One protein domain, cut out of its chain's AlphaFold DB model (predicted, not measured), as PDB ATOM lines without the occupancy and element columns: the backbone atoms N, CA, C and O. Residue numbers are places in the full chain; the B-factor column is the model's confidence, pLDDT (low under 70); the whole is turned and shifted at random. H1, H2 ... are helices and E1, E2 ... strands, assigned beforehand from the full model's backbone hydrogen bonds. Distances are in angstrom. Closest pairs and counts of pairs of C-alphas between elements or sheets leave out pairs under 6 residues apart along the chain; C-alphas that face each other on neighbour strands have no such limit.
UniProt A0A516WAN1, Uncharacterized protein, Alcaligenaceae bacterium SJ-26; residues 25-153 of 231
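What this domain is: This is residues 25 to 153 of the 231 residues of an uncharacterized protein of Alcaligenaceae bacterium SJ-26 (UniProt A0A516WAN1). A narrow sheet of three strands, E1, E2 and E3, has the later part of one very long helix, H1, laid along one face, while residues 25 to 40 of H1 stick out as a free arm. Short H2 lies off the sheet, at the opposite end of the longest axis from that arm. The printed part has 129 residues, with named elements in the order H1, E1, H2, E2, E3; the sheet runs E1, E2, E3, antiparallel, and the class is mixed. The whole is only just loose, close to extended, with a radius of gyration of the C-alphas of 20.5 A and spans of 70 by 35 by 23 A.

Where its parts are: Look first at the sheet: E1 is residues 84 to 89, E2 residues 122 to 130, 26.0 A long, and E3 residues 144 to 152, 25.1 A, ending at C-alpha 152 (53.946, -55.878, -35.947). Find C-alpha 25 at (20.289, -7.723, -46.385); from there H1 runs 59.6 A to residue 65. H2 is residues 107 to 115.

How they stand to each other: Between E1 and E2, find N 87 and O 127 at 2.8 A; in the hairpin of E2 and E3, N 126 and O 148 at 2.8 A. H1 is on the sheet in two layers, a helix on one face, at a height over the sheet of 7.5 A. It lies over E2 and E3, along the strands, at 23 degrees to E3 on the local plane. The closest C-alphas of H1 and E2 are Ala 60 and Ala 126, 5.2 A. H2 is not on the sheet and is apart from H1 and E3. Every O i to N i+4 pair is within hydrogen-bond range in H2, and 36 of 37 in H1.

The domain as a whole: The C-alphas farthest apart are Leu 26 and Glu 115, 70.1 A. The printed part has no cut; the links H1 to E1, E1 to H2 and E2 to E3 are long. Confidence is under 70 in 49 residues, among them 66 to 101 and 132 to 141.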
ATOM      1  N   MET A  25      20.299  -6.933 -47.624       92.44
ATOM      2  CA  MET A  25      20.289  -7.723 -46.385       92.44
ATOM      3  C   MET A  25      19.537  -9.050 -46.532       92.44
ATOM      4  O   MET A  25      19.989 -10.057 -45.988       92.44
ATOM      5  N   LEU A  26      18.434  -9.080 -47.292       94.00
ATOM      6  CA  LEU A  26      17.663 -10.303 -47.535       94.00
ATOM      7  C   LEU A  26      18.493 -11.389 -48.240       94.00
ATOM      8  O   LEU A  26      18.203 -12.567 -48.074       94.00
ATOM      9  N   VAL A  27      19.525 -11.013 -49.002       94.38
ATOM     10  CA  VAL A  27      20.425 -11.955 -49.690       94.38
ATOM     11  C   VAL A  27      21.686 -12.229 -48.871       94.38
ATOM     12  O   VAL A  27      22.107 -13.377 -48.737       94.38
ATOM     13  N   VAL A  28      22.284 -11.192 -48.287       95.62
ATOM     14  CA  VAL A  28      23.555 -11.303 -47.562       95.62
ATOM     15  C   VAL A  28      23.400 -12.115 -46.277       95.62
ATOM     16  O   VAL A  28      24.238 -12.970 -45.996       95.62
ATOM     17  N   VAL A  29      22.322 -11.913 -45.512       96.38
ATOM     18  CA  VAL A  29      22.093 -12.642 -44.252       96.38
ATOM     19  C   VAL A  29      22.006 -14.162 -44.461       96.38
ATOM     20  O   VAL A  29      22.761 -14.881 -43.800       96.38
ATOM     21  N   PRO A  30      21.164 -14.698 -45.366       96.25
ATOM     22  CA  PRO A  30      21.127 -16.137 -45.603       96.25
ATOM     23  C   PRO A  30      22.409 -16.663 -46.247       96.25
ATOM     24  O   PRO A  30      22.785 -17.798 -45.965       96.25
ATOM     25  N   ALA A  31      23.116 -15.864 -47.055       96.25
ATOM     26  CA  ALA A  31      24.419 -16.263 -47.585       96.25
ATOM     27  C   ALA A  31      25.448 -16.460 -46.457       96.25
ATOM     28  O   ALA A  31      26.094 -17.504 -46.391       96.25
ATOM     29  N   ILE A  32      25.547 -15.506 -45.524       97.19
ATOM     30  CA  ILE A  32      26.414 -15.621 -44.341       97.19
ATOM     31  C   ILE A  32      25.996 -16.821 -43.492       97.19
ATOM     32  O   ILE A  32      26.844 -17.623 -43.105       97.19
ATOM     33  N   TRP A  33      24.696 -16.986 -43.239       97.44
ATOM     34  CA  TRP A  33      24.185 -18.131 -42.487       97.44
ATOM     35  C   TRP A  33      24.544 -19.464 -43.156       97.44
ATOM     36  O   TRP A  33      24.999 -20.391 -42.489       97.44
ATOM     37  N   GLY A  34      24.411 -19.546 -44.482       94.69
ATOM     38  CA  GLY A  34      24.800 -20.710 -45.273       94.69
ATOM     39  C   GLY A  34      26.288 -21.033 -45.150       94.69
ATOM     40  O   GLY A  34      26.645 -22.191 -44.944       94.69
ATOM     41  N   VAL A  35      27.158 -20.019 -45.193       96.06
ATOM     42  CA  VAL A  35      28.605 -20.194 -44.983       96.06
ATOM     43  C   VAL A  35      28.902 -20.688 -43.566       96.06
ATOM     44  O   VAL A  35      29.664 -21.639 -43.408       96.06
ATOM     45  N   LEU A  36      28.280 -20.109 -42.536       94.75
ATOM     46  CA  LEU A  36      28.472 -20.548 -41.147       94.75
ATOM     47  C   LEU A  36      28.032 -22.003 -40.942       94.75
ATOM     48  O   LEU A  36      28.734 -22.774 -40.288       94.75
ATOM     49  N   MET A  37      26.911 -22.403 -41.545       91.94
ATOM     50  CA  MET A  37      26.459 -23.796 -41.543       91.94
ATOM     51  C   MET A  37      27.428 -24.720 -42.281       91.94
ATOM     52  O   MET A  37      27.743 -25.791 -41.769       91.94
ATOM     53  N   ALA A  38      27.955 -24.309 -43.437       87.75
ATOM     54  CA  ALA A  38      28.948 -25.091 -44.168       87.75
ATOM     55  C   ALA A  38      30.240 -25.290 -43.356       87.75
ATOM     56  O   ALA A  38      30.776 -26.397 -43.322       87.75
ATOM     57  N   VAL A  39      30.712 -24.250 -42.660       91.69
ATOM     58  CA  VAL A  39      31.888 -24.328 -41.778       91.69
ATOM     59  C   VAL A  39      31.629 -25.251 -40.587       91.69
ATOM     60  O   VAL A  39      32.467 -26.101 -40.293       91.69
ATOM     61  N   ALA A  40      30.471 -25.137 -39.930       88.50
ATOM     62  CA  ALA A  40      30.108 -26.009 -38.813       88.50
ATOM     63  C   ALA A  40      30.032 -27.482 -39.246       88.50
ATOM     64  O   ALA A  40      30.593 -28.350 -38.576       88.50
ATOM     65  N   LEU A  41      29.417 -27.754 -40.401       83.69
ATOM     66  CA  LEU A  41      29.385 -29.093 -40.986       83.69
ATOM     67  C   LEU A  41      30.802 -29.589 -41.283       83.69
ATOM     68  O   LEU A  41      31.156 -30.678 -40.857       83.69
ATOM     69  N   LEU A  42      31.651 -28.799 -41.940       86.44
ATOM     70  CA  LEU A  42      33.027 -29.215 -42.214       86.44
ATOM     71  C   LEU A  42      33.809 -29.525 -40.923       86.44
ATOM     72  O   LEU A  42      34.564 -30.495 -40.890       86.44
ATOM     73  N   GLY A  43      33.595 -28.742 -39.863       86.12
ATOM     74  CA  GLY A  43      34.185 -28.982 -38.546       86.12
ATOM     75  C   GLY A  43      33.781 -30.335 -37.955       86.12
ATOM     76  O   GLY A  43      34.649 -31.099 -37.541       86.12
ATOM     77  N   GLU A  44      32.489 -30.678 -37.995       82.62
ATOM     78  CA  GLU A  44      31.993 -31.989 -37.539       82.62
ATOM     79  C   GLU A  44      32.657 -33.152 -38.301       82.62
ATOM     80  O   GLU A  44      32.991 -34.183 -37.715       82.62
ATOM     81  N   TRP A  45      32.887 -32.989 -39.605       81.06
ATOM     82  CA  TRP A  45      33.548 -34.000 -40.434       81.06
ATOM     83  C   TRP A  45      35.032 -34.157 -40.117       81.06
ATOM     84  O   TRP A  45      35.543 -35.278 -40.086       81.06
ATOM     85  N   GLN A  46      35.730 -33.044 -39.900       86.81
ATOM     86  CA  GLN A  46      37.141 -33.062 -39.528       86.81
ATOM     87  C   GLN A  46      37.342 -33.707 -38.157       86.81
ATOM     88  O   GLN A  46      38.227 -34.549 -38.013       86.81
ATOM     89  N   ASP A  47      36.490 -33.382 -37.186       83.62
ATOM     90  CA  ASP A  47      36.528 -33.978 -35.850       83.62
ATOM     91  C   ASP A  47      36.298 -35.498 -35.898       83.62
ATOM     92  O   ASP A  47      37.120 -36.275 -35.407       83.62
ATOM     93  N   GLN A  48      35.267 -35.958 -36.614       79.19
ATOM     94  CA  GLN A  48      35.025 -37.394 -36.819       79.19
ATOM     95  C   GLN A  48      36.196 -38.090 -37.522       79.19
ATOM     96  O   GLN A  48      36.523 -39.237 -37.206       79.19
ATOM     97  N   ALA A  49      36.846 -37.408 -38.468       81.75
ATOM     98  CA  ALA A  49      38.009 -37.949 -39.149       81.75
ATOM     99  C   ALA A  49      39.223 -38.090 -38.233       81.75
ATOM    100  O   ALA A  49      39.927 -39.097 -38.333       81.75
ATOM    101  N   LEU A  50      39.446 -37.129 -37.337       85.19
ATOM    102  CA  LEU A  50      40.506 -37.193 -36.335       85.19
ATOM    103  C   LEU A  50      40.243 -38.307 -35.317       85.19
ATOM    104  O   LEU A  50      41.146 -39.091 -35.030       85.19
ATOM    105  N   GLN A  51      39.007 -38.438 -34.832       81.62
ATOM    106  CA  GLN A  51      38.624 -39.509 -33.907       81.62
ATOM    107  C   GLN A  51      38.790 -40.896 -34.542       81.62
ATOM    108  O   GLN A  51      39.343 -41.802 -33.919       81.62
ATOM    109  N   ALA A  52      38.378 -41.061 -35.805       78.50
ATOM    110  CA  ALA A  52      38.561 -42.314 -36.536       78.50
ATOM    111  C   ALA A  52      40.046 -42.661 -36.743       78.50
ATOM    112  O   ALA A  52      40.419 -43.831 -36.672       78.50
ATOM    113  N   ASP A  53      40.897 -41.659 -36.972       82.81
ATOM    114  CA  ASP A  53      42.343 -41.844 -37.116       82.81
ATOM    115  C   ASP A  53      43.005 -42.249 -35.790       82.81
ATOM    116  O   ASP A  53      43.753 -43.227 -35.738       82.81
ATOM    117  N   GLN A  54      42.665 -41.571 -34.688       83.00
ATOM    118  CA  GLN A  54      43.144 -41.930 -33.350       83.00
ATOM    119  C   GLN A  54      42.699 -43.341 -32.945       83.00
ATOM    120  O   GLN A  54      43.514 -44.122 -32.450       83.00
ATOM    121  N   ALA A  55      41.441 -43.703 -33.212       75.56
ATOM    122  CA  ALA A  55      40.918 -45.042 -32.952       75.56
ATOM    123  C   ALA A  55      41.607 -46.113 -33.811       75.56
ATOM    124  O   ALA A  55      41.921 -47.194 -33.311       75.56
ATOM    125  N   GLY A  56      41.897 -45.810 -35.082       76.31
ATOM    126  CA  GLY A  56      42.637 -46.700 -35.977       76.31
ATOM    127  C   GLY A  56      44.048 -46.980 -35.467       76.31
ATOM    128  O   GLY A  56      44.445 -48.140 -35.361       76.31
ATOM    129  N   ARG A  57      44.780 -45.934 -35.066       78.81
ATOM    130  CA  ARG A  57      46.124 -46.062 -34.475       78.81
ATOM    131  C   ARG A  57      46.104 -46.834 -33.161       78.81
ATOM    132  O   ARG A  57      46.914 -47.738 -32.978       78.81
ATOM    133  N   HIS A  58      45.170 -46.506 -32.267       77.25
ATOM    134  CA  HIS A  58      45.039 -47.192 -30.985       77.25
ATOM    135  C   HIS A  58      44.710 -48.676 -31.170       77.25
ATOM    136  O   HIS A  58      45.361 -49.526 -30.571       77.25
ATOM    137  N   GLY A  59      43.750 -49.008 -32.035       72.25
ATOM    138  CA  GLY A  59      43.380 -50.396 -32.292       72.25
ATOM    139  C   GLY A  59      44.479 -51.190 -32.998       72.25
ATOM    140  O   GLY A  59      44.739 -52.326 -32.612       72.25
ATOM    141  N   ALA A  60      45.192 -50.585 -33.956       74.38
ATOM    142  CA  ALA A  60      46.362 -51.210 -34.574       74.38
ATOM    143  C   ALA A  60      47.463 -51.500 -33.535       74.38
ATOM    144  O   ALA A  60      48.015 -52.595 -33.523       74.38
ATOM    145  N   PHE A  61      47.730 -50.567 -32.615       76.94
ATOM    146  CA  PHE A  61      48.682 -50.769 -31.519       76.94
ATOM    147  C   PHE A  61      48.220 -51.849 -30.528       76.94
ATOM    148  O   PHE A  61      48.982 -52.733 -30.146       76.94
ATOM    149  N   MET A  62      46.950 -51.840 -30.126       72.81
ATOM    150  CA  MET A  62      46.415 -52.870 -29.232       72.81
ATOM    151  C   MET A  62      46.462 -54.261 -29.873       72.81
ATOM    152  O   MET A  62      46.734 -55.239 -29.178       72.81
ATOM    153  N   ALA A  63      46.269 -54.347 -31.189       71.69
ATOM    154  CA  ALA A  63      46.435 -55.574 -31.957       71.69
ATOM    155  C   ALA A  63      47.890 -56.078 -31.976       71.69
ATOM    156  O   ALA A  63      48.096 -57.291 -31.928       71.69
ATOM    157  N   THR A  64      48.899 -55.193 -31.972       72.94
ATOM    158  CA  THR A  64      50.310 -55.614 -31.849       72.94
ATOM    159  C   THR A  64      50.651 -56.094 -30.436       72.94
ATOM    160  O   THR A  64      51.431 -57.027 -30.279       72.94
ATOM    161  N   VAL A  65      50.066 -55.482 -29.399       72.19
ATOM    162  CA  VAL A  65      50.319 -55.842 -27.988       72.19
ATOM    163  C   VAL A  65      49.551 -57.097 -27.559       72.19
ATOM    164  O   VAL A  65      50.048 -57.892 -26.763       72.19
ATOM    165  N   ARG A  66      48.326 -57.291 -28.060       67.19
ATOM    166  CA  ARG A  66      47.440 -58.411 -27.708       67.19
ATOM    167  C   ARG A  66      46.947 -59.131 -28.963       67.19
ATOM    168  O   ARG A  66      45.776 -58.999 -29.332       67.19
ATOM    169  N   PRO A  67      47.785 -59.988 -29.565       60.19
ATOM    170  CA  PRO A  67      47.447 -60.721 -30.779       60.19
ATOM    171  C   PRO A  67      46.373 -61.808 -30.578       60.19
ATOM    172  O   PRO A  67      46.198 -62.640 -31.445       60.19
ATOM    173  N   MET A  68      45.621 -61.859 -29.473       54.22
ATOM    174  CA  MET A  68      44.461 -62.763 -29.324       54.22
ATOM    175  C   MET A  68      43.104 -62.055 -29.472       54.22
ATOM    176  O   MET A  68      42.082 -62.726 -29.566       54.22
ATOM    177  N   LEU A  69      43.058 -60.719 -29.571       56.19
ATOM    178  CA  LEU A  69      41.818 -59.947 -29.786       56.19
ATOM    179  C   LEU A  69      41.427 -59.867 -31.280       56.19
ATOM    180  O   LEU A  69      41.077 -58.808 -31.789       56.19
ATOM    181  N   HIS A  70      41.517 -60.991 -32.000       52.78
ATOM    182  CA  HIS A  70      41.390 -61.069 -33.467       52.78
ATOM    183  C   HIS A  70      39.969 -60.898 -34.024       52.78
ATOM    184  O   HIS A  70      39.785 -60.929 -35.238       52.78
ATOM    185  N   SER A  71      38.960 -60.721 -33.183       50.12
ATOM    186  CA  SER A  71      37.571 -60.658 -33.623       50.12
ATOM    187  C   SER A  71      36.902 -59.434 -33.022       50.12
ATOM    188  O   SER A  71      36.565 -59.433 -31.842       50.12
ATOM    189  N   ASP A  72      36.747 -58.402 -33.847       51.84
ATOM    190  CA  ASP A  72      35.836 -57.280 -33.639       51.84
ATOM    191  C   ASP A  72      35.924 -56.609 -32.261       51.84
ATOM    192  O   ASP A  72      35.101 -56.816 -31.369       51.84
ATOM    193  N   PHE A  73      36.880 -55.691 -32.108       48.25
ATOM    194  CA  PHE A  73      36.778 -54.678 -31.062       48.25
ATOM    195  C   PHE A  73      35.705 -53.649 -31.463       48.25
ATOM    196  O   PHE A  73      35.999 -52.560 -31.952       48.25
ATOM    197  N   SER A  74      34.433 -54.011 -31.285       50.31
ATOM    198  CA  SER A  74      33.336 -53.045 -31.262       50.31
ATOM    199  C   SER A  74      33.462 -52.265 -29.963       50.31
ATOM    200  O   SER A  74      33.066 -52.746 -28.901       50.31
ATOM    201  N   SER A  75      34.093 -51.096 -30.009       47.03
ATOM    202  CA  SER A  75      34.265 -50.297 -28.805       47.03
ATOM    203  C   SER A  75      32.936 -49.638 -28.421       47.03
ATOM    204  O   SER A  75      32.695 -48.485 -28.762       47.03
ATOM    205  N   ASP A  76      32.113 -50.337 -27.643       45.72
ATOM    206  CA  ASP A  76      31.203 -49.667 -26.697       45.72
ATOM    207  C   ASP A  76      32.003 -48.949 -25.584       45.72
ATOM    208  O   ASP A  76      31.461 -48.179 -24.799       45.72
ATOM    209  N   THR A  77      33.320 -49.188 -25.517       44.91
ATOM    210  CA  THR A  77      34.238 -48.743 -24.457       44.91
ATOM    211  C   THR A  77      35.323 -47.759 -24.922       44.91
ATOM    212  O   THR A  77      36.239 -47.458 -24.160       44.91
ATOM    213  N   GLY A  78      35.251 -47.253 -26.159       50.66
ATOM    214  CA  GLY A  78      36.251 -46.352 -26.754       50.66
ATOM    215  C   GLY A  78      35.656 -45.014 -27.210       50.66
ATOM    216  O   GLY A  78      34.439 -44.892 -27.293       50.66
ATOM    217  N   PRO A  79      36.488 -44.015 -27.560       53.56
ATOM    218  CA  PRO A  79      36.063 -42.657 -27.933       53.56
ATOM    219  C   PRO A  79      35.362 -42.578 -29.302       53.56
ATOM    220  O   PRO A  79      35.277 -41.508 -29.900       53.56
ATOM    221  N   LEU A  80      34.903 -43.709 -29.840       56.38
ATOM    222  CA  LEU A  80      34.180 -43.725 -31.097       56.38
ATOM    223  C   LEU A  80      32.810 -43.059 -30.893       56.38
ATOM    224  O   LEU A  80      32.113 -43.364 -29.924       56.38
ATOM    225  N   PRO A  81      32.383 -42.164 -31.797       56.47
ATOM    226  CA  PRO A  81      31.043 -41.600 -31.732       56.47
ATOM    227  C   PRO A  81      30.007 -42.729 -31.844       56.47
ATOM    228  O   PRO A  81      30.252 -43.720 -32.529       56.47
ATOM    229  N   ALA A  82      28.830 -42.554 -31.231       54.62
ATOM    230  CA  ALA A  82      27.772 -43.565 -31.033       54.62
ATOM    231  C   ALA A  82      27.227 -44.286 -32.300       54.62
ATOM    232  O   ALA A  82      26.279 -45.062 -32.214       54.62
ATOM    233  N   ARG A  83      27.779 -44.016 -33.493       57.88
ATOM    234  CA  ARG A  83      27.472 -44.678 -34.777       57.88
ATOM    235  C   ARG A  83      28.711 -44.990 -35.635       57.88
ATOM    236  O   ARG A  83      28.586 -45.193 -36.843       57.88
ATOM    237  N   ALA A  84      29.905 -45.013 -35.050       56.75
ATOM    238  CA  ALA A  84      31.101 -45.517 -35.713       56.75
ATOM    239  C   ALA A  84      31.298 -47.001 -35.391       56.75
ATOM    240  O   ALA A  84      31.073 -47.448 -34.273       56.75
ATOM    241  N   SER A  85      31.734 -47.761 -36.389       58.25
ATOM    242  CA  SER A  85      32.101 -49.167 -36.242       58.25
ATOM    243  C   SER A  85      33.549 -49.323 -36.682       58.25
ATOM    244  O   SER A  85      33.901 -48.956 -37.804       58.25
ATOM    245  N   ALA A  86      34.407 -49.835 -35.812       55.25
ATOM    246  CA  ALA A  86      35.772 -50.174 -36.179       55.25
ATOM    247  C   ALA A  86      35.861 -51.679 -36.429       55.25
ATOM    248  O   ALA A  86      35.375 -52.473 -35.628       55.25
ATOM    249  N   ARG A  87      36.449 -52.066 -37.561       57.44
ATOM    250  CA  ARG A  87      36.778 -53.452 -37.886       57.44
ATOM    251  C   ARG A  87      38.289 -53.570 -37.957       57.44
ATOM    252  O   ARG A  87      38.953 -52.880 -38.724       57.44
ATOM    253  N   PHE A  88      38.850 -54.450 -37.155       55.78
ATOM    254  CA  PHE A  88      40.289 -54.656 -37.122       55.78
ATOM    255  C   PHE A  88      40.590 -55.953 -37.860       55.78
ATOM    256  O   PHE A  88      40.010 -56.987 -37.543       55.78
ATOM    257  N   ALA A  89      41.451 -55.881 -38.872       52.66
ATOM    258  CA  ALA A  89      41.850 -57.029 -39.670       52.66
ATOM    259  C   ALA A  89      43.370 -57.157 -39.587       52.66
ATOM    260  O   ALA A  89      44.124 -56.440 -40.242       52.66
ATOM    261  N   ILE A  90      43.836 -58.078 -38.752       52.41
ATOM    262  CA  ILE A  90      45.249 -58.441 -38.746       52.41
ATOM    263  C   ILE A  90      45.476 -59.311 -39.980       52.41
ATOM    264  O   ILE A  90      45.213 -60.513 -39.976       52.41
ATOM    265  N   GLU A  91      45.917 -58.688 -41.067       53.88
ATOM    266  CA  GLU A  91      46.378 -59.413 -42.244       53.88
ATOM    267  C   GLU A  91      47.798 -59.911 -41.980       53.88
ATOM    268  O   GLU A  91      48.793 -59.305 -42.384       53.88
ATOM    269  N   ALA A  92      47.891 -61.051 -41.289       50.16
ATOM    270  CA  ALA A  92      49.140 -61.796 -41.217       50.16
ATOM    271  C   ALA A  92      49.700 -61.963 -42.644       50.16
ATOM    272  O   ALA A  92      48.916 -62.218 -43.568       50.16
ATOM    273  N   PRO A  93      51.020 -61.804 -42.852       49.88
ATOM    274  CA  PRO A  93      51.622 -61.941 -44.167       49.88
ATOM    275  C   PRO A  93      51.273 -63.329 -44.702       49.88
ATOM    276  O   PRO A  93      51.764 -64.347 -44.213       49.88
ATOM    277  N   GLN A  94      50.359 -63.382 -45.672       45.75
ATOM    278  CA  GLN A  94      50.045 -64.626 -46.353       45.75
ATOM    279  C   GLN A  94      51.312 -65.044 -47.087       45.75
ATOM    280  O   GLN A  94      51.864 -64.257 -47.862       45.75
ATOM    281  N   ALA A  95      51.777 -66.268 -46.837       41.41
ATOM    282  CA  ALA A  95      52.898 -66.847 -47.564       41.41
ATOM    283  C   ALA A  95      52.661 -66.667 -49.077       41.41
ATOM    284  O   ALA A  95      51.733 -67.246 -49.636       41.41
ATOM    285  N   GLY A  96      53.455 -65.802 -49.720       43.56
ATOM    286  CA  GLY A  96      53.368 -65.518 -51.159       43.56
ATOM    287  C   GLY A  96      52.773 -64.163 -51.576       43.56
ATOM    288  O   GLY A  96      52.882 -63.819 -52.750       43.56
ATOM    289  N   ARG A  97      52.217 -63.350 -50.667       48.44
ATOM    290  CA  ARG A  97      51.949 -61.916 -50.915       48.44
ATOM    291  C   ARG A  97      52.851 -61.079 -50.019       48.44
ATOM    292  O   ARG A  97      52.427 -60.580 -48.982       48.44
ATOM    293  N   ALA A  98      54.114 -60.951 -50.418       56.09
ATOM    294  CA  ALA A  98      54.991 -59.957 -49.818       56.09
ATOM    295  C   ALA A  98      54.394 -58.576 -50.117       56.09
ATOM    296  O   ALA A  98      54.232 -58.196 -51.278       56.09
ATOM    297  N   TRP A  99      53.992 -57.857 -49.072       63.03
ATOM    298  CA  TRP A  99      53.655 -56.445 -49.183       63.03
ATOM    299  C   TRP A  99      54.825 -55.731 -49.845       63.03
ATOM    300  O   TRP A  99      55.948 -55.884 -49.369       63.03
ATOM    301  N   GLN A 100      54.564 -54.973 -50.914       69.44
ATOM    302  CA  GLN A 100      55.612 -54.174 -51.533       69.44
ATOM    303  C   GLN A 100      56.077 -53.119 -50.530       69.44
ATOM    304  O   GLN A 100      55.377 -52.137 -50.275       69.44
ATOM    305  N   GLN A 101      57.232 -53.348 -49.920       69.50
ATOM    306  CA  GLN A 101      57.871 -52.384 -49.046       69.50
ATOM    307  C   GLN A 101      58.730 -51.433 -49.888       69.50
ATOM    308  O   GLN A 101      59.275 -51.821 -50.928       69.50
ATOM    309  N   PRO A 102      58.896 -50.173 -49.454       70.94
ATOM    310  CA  PRO A 102      59.858 -49.276 -50.074       70.94
ATOM    311  C   PRO A 102      61.238 -49.938 -50.168       70.94
ATOM    312  O   PRO A 102      61.757 -50.457 -49.179       70.94
ATOM    313  N   GLY A 103      61.822 -49.929 -51.367       75.75
ATOM    314  CA  GLY A 103      63.111 -50.568 -51.636       75.75
ATOM    315  C   GLY A 103      63.044 -52.061 -51.972       75.75
ATOM    316  O   GLY A 103      64.091 -52.692 -52.076       75.75
ATOM    317  N   ASP A 104      61.862 -52.641 -52.179       80.88
ATOM    318  CA  ASP A 104      61.757 -54.011 -52.688       80.88
ATOM    319  C   ASP A 104      62.490 -54.212 -54.016       80.88
ATOM    320  O   ASP A 104      62.465 -53.361 -54.905       80.88
ATOM    321  N   GLY A 105      63.193 -55.343 -54.122       80.50
ATOM    322  CA  GLY A 105      64.105 -55.643 -55.226       80.50
ATOM    323  C   GLY A 105      65.487 -54.989 -55.106       80.50
ATOM    324  O   GLY A 105      66.380 -55.326 -55.883       80.50
ATOM    325  N   LEU A 106      65.714 -54.091 -54.136       86.44
ATOM    326  CA  LEU A 106      67.044 -53.552 -53.849       86.44
ATOM    327  C   LEU A 106      67.747 -54.408 -52.790       86.44
ATOM    328  O   LEU A 106      67.351 -54.439 -51.625       86.44
ATOM    329  N   VAL A 107      68.875 -55.012 -53.168       86.81
ATOM    330  CA  VAL A 107      69.709 -55.846 -52.276       86.81
ATOM    331  C   VAL A 107      70.093 -55.113 -50.982       86.81
ATOM    332  O   VAL A 107      70.135 -55.717 -49.910       86.81
ATOM    333  N   ALA A 108      70.350 -53.804 -51.064       84.25
ATOM    334  CA  ALA A 108      70.684 -52.981 -49.902       84.25
ATOM    335  C   ALA A 108      69.507 -52.849 -48.918       84.25
ATOM    336  O   ALA A 108      69.708 -52.964 -47.712       84.25
ATOM    337  N   ALA A 109      68.284 -52.668 -49.423       84.88
ATOM    338  CA  ALA A 109      67.089 -52.579 -48.586       84.88
ATOM    339  C   ALA A 109      66.762 -53.932 -47.939       84.88
ATOM    340  O   ALA A 109      66.428 -53.991 -46.761       84.88
ATOM    341  N   GLU A 110      66.927 -55.041 -48.666       85.00
ATOM    342  CA  GLU A 110      66.777 -56.385 -48.098       85.00
ATOM    343  C   GLU A 110      67.797 -56.684 -47.001       85.00
ATOM    344  O   GLU A 110      67.448 -57.281 -45.983       85.00
ATOM    345  N   ARG A 111      69.057 -56.272 -47.188       86.31
ATOM    346  CA  ARG A 111      70.090 -56.406 -46.157       86.31
ATOM    347  C   ARG A 111      69.719 -55.609 -44.907       86.31
ATOM    348  O   ARG A 111      69.731 -56.190 -43.827       86.31
ATOM    349  N   LEU A 112      69.310 -54.350 -45.063       85.44
ATOM    350  CA  LEU A 112      68.886 -53.507 -43.945       85.44
ATOM    351  C   LEU A 112      67.691 -54.114 -43.196       85.44
ATOM    352  O   LEU A 112      67.676 -54.160 -41.970       85.44
ATOM    353  N   ARG A 113      66.709 -54.651 -43.929       83.75
ATOM    354  CA  ARG A 113      65.546 -55.313 -43.325       83.75
ATOM    355  C   ARG A 113      65.928 -56.546 -42.521       83.75
ATOM    356  O   ARG A 113      65.390 -56.717 -41.435       83.75
ATOM    357  N   ARG A 114      66.863 -57.365 -43.007       83.38
ATOM    358  CA  ARG A 114      67.383 -58.506 -42.239       83.38
ATOM    359  C   ARG A 114      68.142 -58.054 -40.991       83.38
ATOM    360  O   ARG A 114      67.872 -58.563 -39.910       83.38
ATOM    361  N   GLU A 115      69.038 -57.072 -41.118       84.12
ATOM    362  CA  GLU A 115      69.814 -56.536 -39.985       84.12
ATOM    363  C   GLU A 115      68.915 -55.942 -38.891       84.12
ATOM    364  O   GLU A 115      69.209 -56.068 -37.706       84.12
ATOM    365  N   TRP A 116      67.788 -55.334 -39.265       83.69
ATOM    366  CA  TRP A 116      66.833 -54.754 -38.314       83.69
ATOM    367  C   TRP A 116      65.694 -55.706 -37.917       83.69
ATOM    368  O   TRP A 116      64.818 -55.328 -37.132       83.69
ATOM    369  N   SER A 117      65.708 -56.945 -38.420       78.19
ATOM    370  CA  SER A 117      64.648 -57.946 -38.219       78.19
ATOM    371  C   SER A 117      63.258 -57.446 -38.648       78.19
ATOM    372  O   SER A 117      62.246 -57.697 -37.993       78.19
ATOM    373  N   LEU A 118      63.208 -56.671 -39.733       78.12
ATOM    374  CA  LEU A 118      61.984 -56.221 -40.404       78.12
ATOM    375  C   LEU A 118      61.483 -57.236 -41.443       78.12
ATOM    376  O   LEU A 118      60.373 -57.106 -41.946       78.12
ATOM    377  N   ASP A 119      62.290 -58.236 -41.785       71.12
ATOM    378  CA  ASP A 119      61.923 -59.353 -42.660       71.12
ATOM    379  C   ASP A 119      60.924 -60.321 -42.004       71.12
ATOM    380  O   ASP A 119      60.132 -60.959 -42.692       71.12
ATOM    381  N   GLN A 120      60.917 -60.379 -40.671       66.38
ATOM    382  CA  GLN A 120      59.966 -61.152 -39.862       66.38
ATOM    383  C   GLN A 120      58.699 -60.356 -39.501       66.38
ATOM    384  O   GLN A 120      57.862 -60.814 -38.722       66.38
ATOM    385  N   ALA A 121      58.551 -59.154 -40.059       70.00
ATOM    386  CA  ALA A 121      57.415 -58.287 -39.813       70.00
ATOM    387  C   ALA A 121      56.106 -58.876 -40.354       70.00
ATOM    388  O   ALA A 121      55.988 -59.222 -41.529       70.00
ATOM    389  N   SER A 122      55.078 -58.872 -39.516       67.62
ATOM    390  CA  SER A 122      53.683 -58.977 -39.939       67.62
ATOM    391  C   SER A 122      53.074 -57.587 -40.113       67.62
ATOM    392  O   SER A 122      53.506 -56.642 -39.463       67.62
ATOM    393  N   LEU A 123      52.088 -57.418 -40.995       72.31
ATOM    394  CA  LEU A 123      51.377 -56.148 -41.137       72.31
ATOM    395  C   LEU A 123      50.052 -56.235 -40.377       72.31
ATOM    396  O   LEU A 123      49.211 -57.079 -40.658       72.31
ATOM    397  N   VAL A 124      49.844 -55.356 -39.410       72.25
ATOM    398  CA  VAL A 124      48.573 -55.214 -38.701       72.25
ATOM    399  C   VAL A 124      47.818 -54.047 -39.312       72.25
ATOM    400  O   VAL A 124      48.329 -52.928 -39.323       72.25
ATOM    401  N   MET A 125      46.602 -54.293 -39.809       74.38
ATOM    402  CA  MET A 125      45.761 -53.265 -40.415       74.38
ATOM    403  C   MET A 125      44.498 -53.017 -39.583       74.38
ATOM    404  O   MET A 125      43.702 -53.906 -39.293       74.38
ATOM    405  N   ALA A 126      44.284 -51.768 -39.198       72.62
ATOM    406  CA  ALA A 126      43.052 -51.316 -38.570       72.62
ATOM    407  C   ALA A 126      42.199 -50.577 -39.598       72.62
ATOM    408  O   ALA A 126      42.680 -49.623 -40.212       72.62
ATOM    409  N   GLU A 127      40.938 -50.980 -39.764       78.12
ATOM    410  CA  GLU A 127      39.978 -50.308 -40.636       78.12
ATOM    411  C   GLU A 127      38.814 -49.723 -39.821       78.12
ATOM    412  O   GLU A 127      37.941 -50.423 -39.312       78.12
ATOM    413  N   VAL A 128      38.750 -48.402 -39.718       75.50
ATOM    414  CA  VAL A 128      37.662 -47.709 -39.020       75.50
ATOM    415  C   VAL A 128      36.645 -47.200 -40.034       75.50
ATOM    416  O   VAL A 128      37.003 -46.513 -40.993       75.50
ATOM    417  N   ARG A 129      35.367 -47.533 -39.818       77.44
ATOM    418  CA  ARG A 129      34.225 -47.078 -40.619       77.44
ATOM    419  C   ARG A 129      33.316 -46.197 -39.770       77.44
ATOM    420  O   ARG A 129      32.557 -46.693 -38.938       77.44
ATOM    421  N   ALA A 130      33.367 -44.889 -39.994       73.88
ATOM    422  CA  ALA A 130      32.503 -43.928 -39.312       73.88
ATOM    423  C   ALA A 130      31.362 -43.469 -40.231       73.88
ATOM    424  O   ALA A 130      31.577 -43.177 -41.409       73.88
ATOM    425  N   ARG A 131      30.141 -43.410 -39.689       72.44
ATOM    426  CA  ARG A 131      28.961 -42.872 -40.378       72.44
ATOM    427  C   ARG A 131      28.617 -41.496 -39.786       72.44
ATOM    428  O   ARG A 131      28.308 -41.433 -38.594       72.44
ATOM    429  N   PRO A 132      28.664 -40.406 -40.568       65.56
ATOM    430  CA  PRO A 132      28.390 -39.063 -40.069       65.56
ATOM    431  C   PRO A 132      26.911 -38.886 -39.687       65.56
ATOM    432  O   PRO A 132      26.002 -39.327 -40.390       65.56
ATOM    433  N   LEU A 133      26.662 -38.198 -38.567       62.34
ATOM    434  CA  LEU A 133      25.333 -38.048 -37.949       62.34
ATOM    435  C   LEU A 133      24.308 -37.268 -38.794       62.34
ATOM    436  O   LEU A 133      23.113 -37.536 -38.683       62.34
ATOM    437  N   ARG A 134      24.746 -36.304 -39.615       62.12
ATOM    438  CA  ARG A 134      23.864 -35.317 -40.276       62.12
ATOM    439  C   ARG A 134      23.728 -35.457 -41.795       62.12
ATOM    440  O   ARG A 134      23.107 -34.614 -42.430       62.12
ATOM    441  N   GLN A 135      24.253 -36.521 -42.399       60.09
ATOM    442  CA  GLN A 135      24.359 -36.597 -43.862       60.09
ATOM    443  C   GLN A 135      23.156 -37.228 -44.588       60.09
ATOM    444  O   GLN A 135      23.198 -37.442 -45.797       60.09
ATOM    445  N   ALA A 136      22.040 -37.471 -43.902       54.75
ATOM    446  CA  ALA A 136      20.841 -38.063 -44.506       54.75
ATOM    447  C   ALA A 136      20.098 -37.147 -45.513       54.75
ATOM    448  O   ALA A 136      18.977 -37.455 -45.905       54.75
ATOM    449  N   TRP A 137      20.682 -36.026 -45.949       54.22
ATOM    450  CA  TRP A 137      19.986 -35.015 -46.756       54.22
ATOM    451  C   TRP A 137      19.790 -35.385 -48.236       54.22
ATOM    452  O   TRP A 137      19.032 -34.712 -48.925       54.22
ATOM    453  N   GLN A 138      20.421 -36.454 -48.741       57.31
ATOM    454  CA  GLN A 138      20.278 -36.873 -50.149       57.31
ATOM    455  C   GLN A 138      20.191 -38.397 -50.354       57.31
ATOM    456  O   GLN A 138      20.466 -38.881 -51.447       57.31
ATOM    457  N   GLY A 139      19.871 -39.179 -49.317       59.41
ATOM    458  CA  GLY A 139      19.778 -40.646 -49.430       59.41
ATOM    459  C   GLY A 139      21.105 -41.376 -49.702       59.41
ATOM    460  O   GLY A 139      21.109 -42.594 -49.833       59.41
ATOM    461  N   HIS A 140      22.230 -40.657 -49.754       62.12
ATOM    462  CA  HIS A 140      23.562 -41.234 -49.902       62.12
ATOM    463  C   HIS A 140      24.191 -41.415 -48.515       62.12
ATOM    464  O   HIS A 140      24.500 -40.437 -47.834       62.12
ATOM    465  N   GLU A 141      24.391 -42.665 -48.092       67.50
ATOM    466  CA  GLU A 141      25.245 -42.970 -46.942       67.50
ATOM    467  C   GLU A 141      26.705 -42.743 -47.354       67.50
ATOM    468  O   GLU A 141      27.300 -43.603 -48.006       67.50
ATOM    469  N   ALA A 142      27.316 -41.609 -46.991       70.50
ATOM    470  CA  ALA A 142      28.771 -41.546 -47.056       70.50
ATOM    471  C   ALA A 142      29.345 -42.226 -45.813       70.50
ATOM    472  O   ALA A 142      28.936 -41.967 -44.681       70.50
ATOM    473  N   VAL A 143      30.300 -43.119 -46.036       75.50
ATOM    474  CA  VAL A 143      31.038 -43.792 -44.973       75.50
ATOM    475  C   VAL A 143      32.453 -43.251 -45.009       75.50
ATOM    476  O   VAL A 143      33.129 -43.332 -46.035       75.50
ATOM    477  N   LEU A 144      32.914 -42.711 -43.887       77.31
ATOM    478  CA  LEU A 144      34.317 -42.381 -43.732       77.31
ATOM    479  C   LEU A 144      35.089 -43.671 -43.454       77.31
ATOM    480  O   LEU A 144      34.869 -44.323 -42.433       77.31
ATOM    481  N   LEU A 145      36.001 -44.013 -44.362       81.94
ATOM    482  CA  LEU A 145      36.902 -45.151 -44.241       81.94
ATOM    483  C   LEU A 145      38.306 -44.667 -43.870       81.94
ATOM    484  O   LEU A 145      38.907 -43.882 -44.605       81.94
ATOM    485  N   ARG A 146      38.856 -45.154 -42.757       81.31
ATOM    486  CA  ARG A 146      40.251 -44.914 -42.368       81.31
ATOM    487  C   ARG A 146      40.976 -46.237 -42.200       81.31
ATOM    488  O   ARG A 146      40.496 -47.112 -41.491       81.31
ATOM    489  N   ARG A 147      42.132 -46.370 -42.851       82.25
ATOM    490  CA  ARG A 147      43.014 -47.535 -42.744       82.25
ATOM    491  C   ARG A 147      44.334 -47.106 -42.134       82.25
ATOM    492  O   ARG A 147      44.974 -46.198 -42.653       82.25
ATOM    493  N   THR A 148      44.725 -47.754 -41.047       80.94
ATOM    494  CA  THR A 148      46.047 -47.593 -40.434       80.94
ATOM    495  C   THR A 148      46.760 -48.928 -40.502       80.94
ATOM    496  O   THR A 148      46.185 -49.935 -40.106       80.94
ATOM    497  N   ALA A 149      47.993 -48.943 -41.000       77.94
ATOM    498  CA  ALA A 149      48.813 -50.143 -41.052       77.94
ATOM    499  C   ALA A 149      50.060 -49.953 -40.183       77.94
ATOM    500  O   ALA A 149      50.714 -48.913 -40.258       77.94
ATOM    501  N   ILE A 150      50.370 -50.944 -39.354       75.75
ATOM    502  CA  ILE A 150      51.551 -50.978 -38.490       75.75
ATOM    503  C   ILE A 150      52.279 -52.291 -38.755       75.75
ATOM    504  O   ILE A 150      51.652 -53.344 -38.824       75.75
ATOM    505  N   LEU A 151      53.600 -52.248 -38.900       76.00
ATOM    506  CA  LEU A 151      54.405 -53.465 -38.908       76.00
ATOM    507  C   LEU A 151      54.496 -53.997 -37.469       76.00
ATOM    508  O   LEU A 151      55.046 -53.336 -36.593       76.00
ATOM    509  N   ALA A 152      53.931 -55.172 -37.221       70.44
ATOM    510  CA  ALA A 152      53.946 -55.878 -35.947       70.44
ATOM    511  C   ALA A 152      54.949 -57.032 -35.986       70.44
ATOM    512  O   ALA A 152      55.120 -57.683 -37.016       70.44
ATOM    513  N   GLY A 153      55.638 -57.300 -34.880       65.31
ATOM    514  CA  GLY A 153      56.740 -58.276 -34.880       65.31
ATOM    515  C   GLY A 153      58.014 -57.769 -35.572       65.31
ATOM    516  O   GLY A 153      59.048 -58.420 -35.506       65.31
TER     517      GLY A 153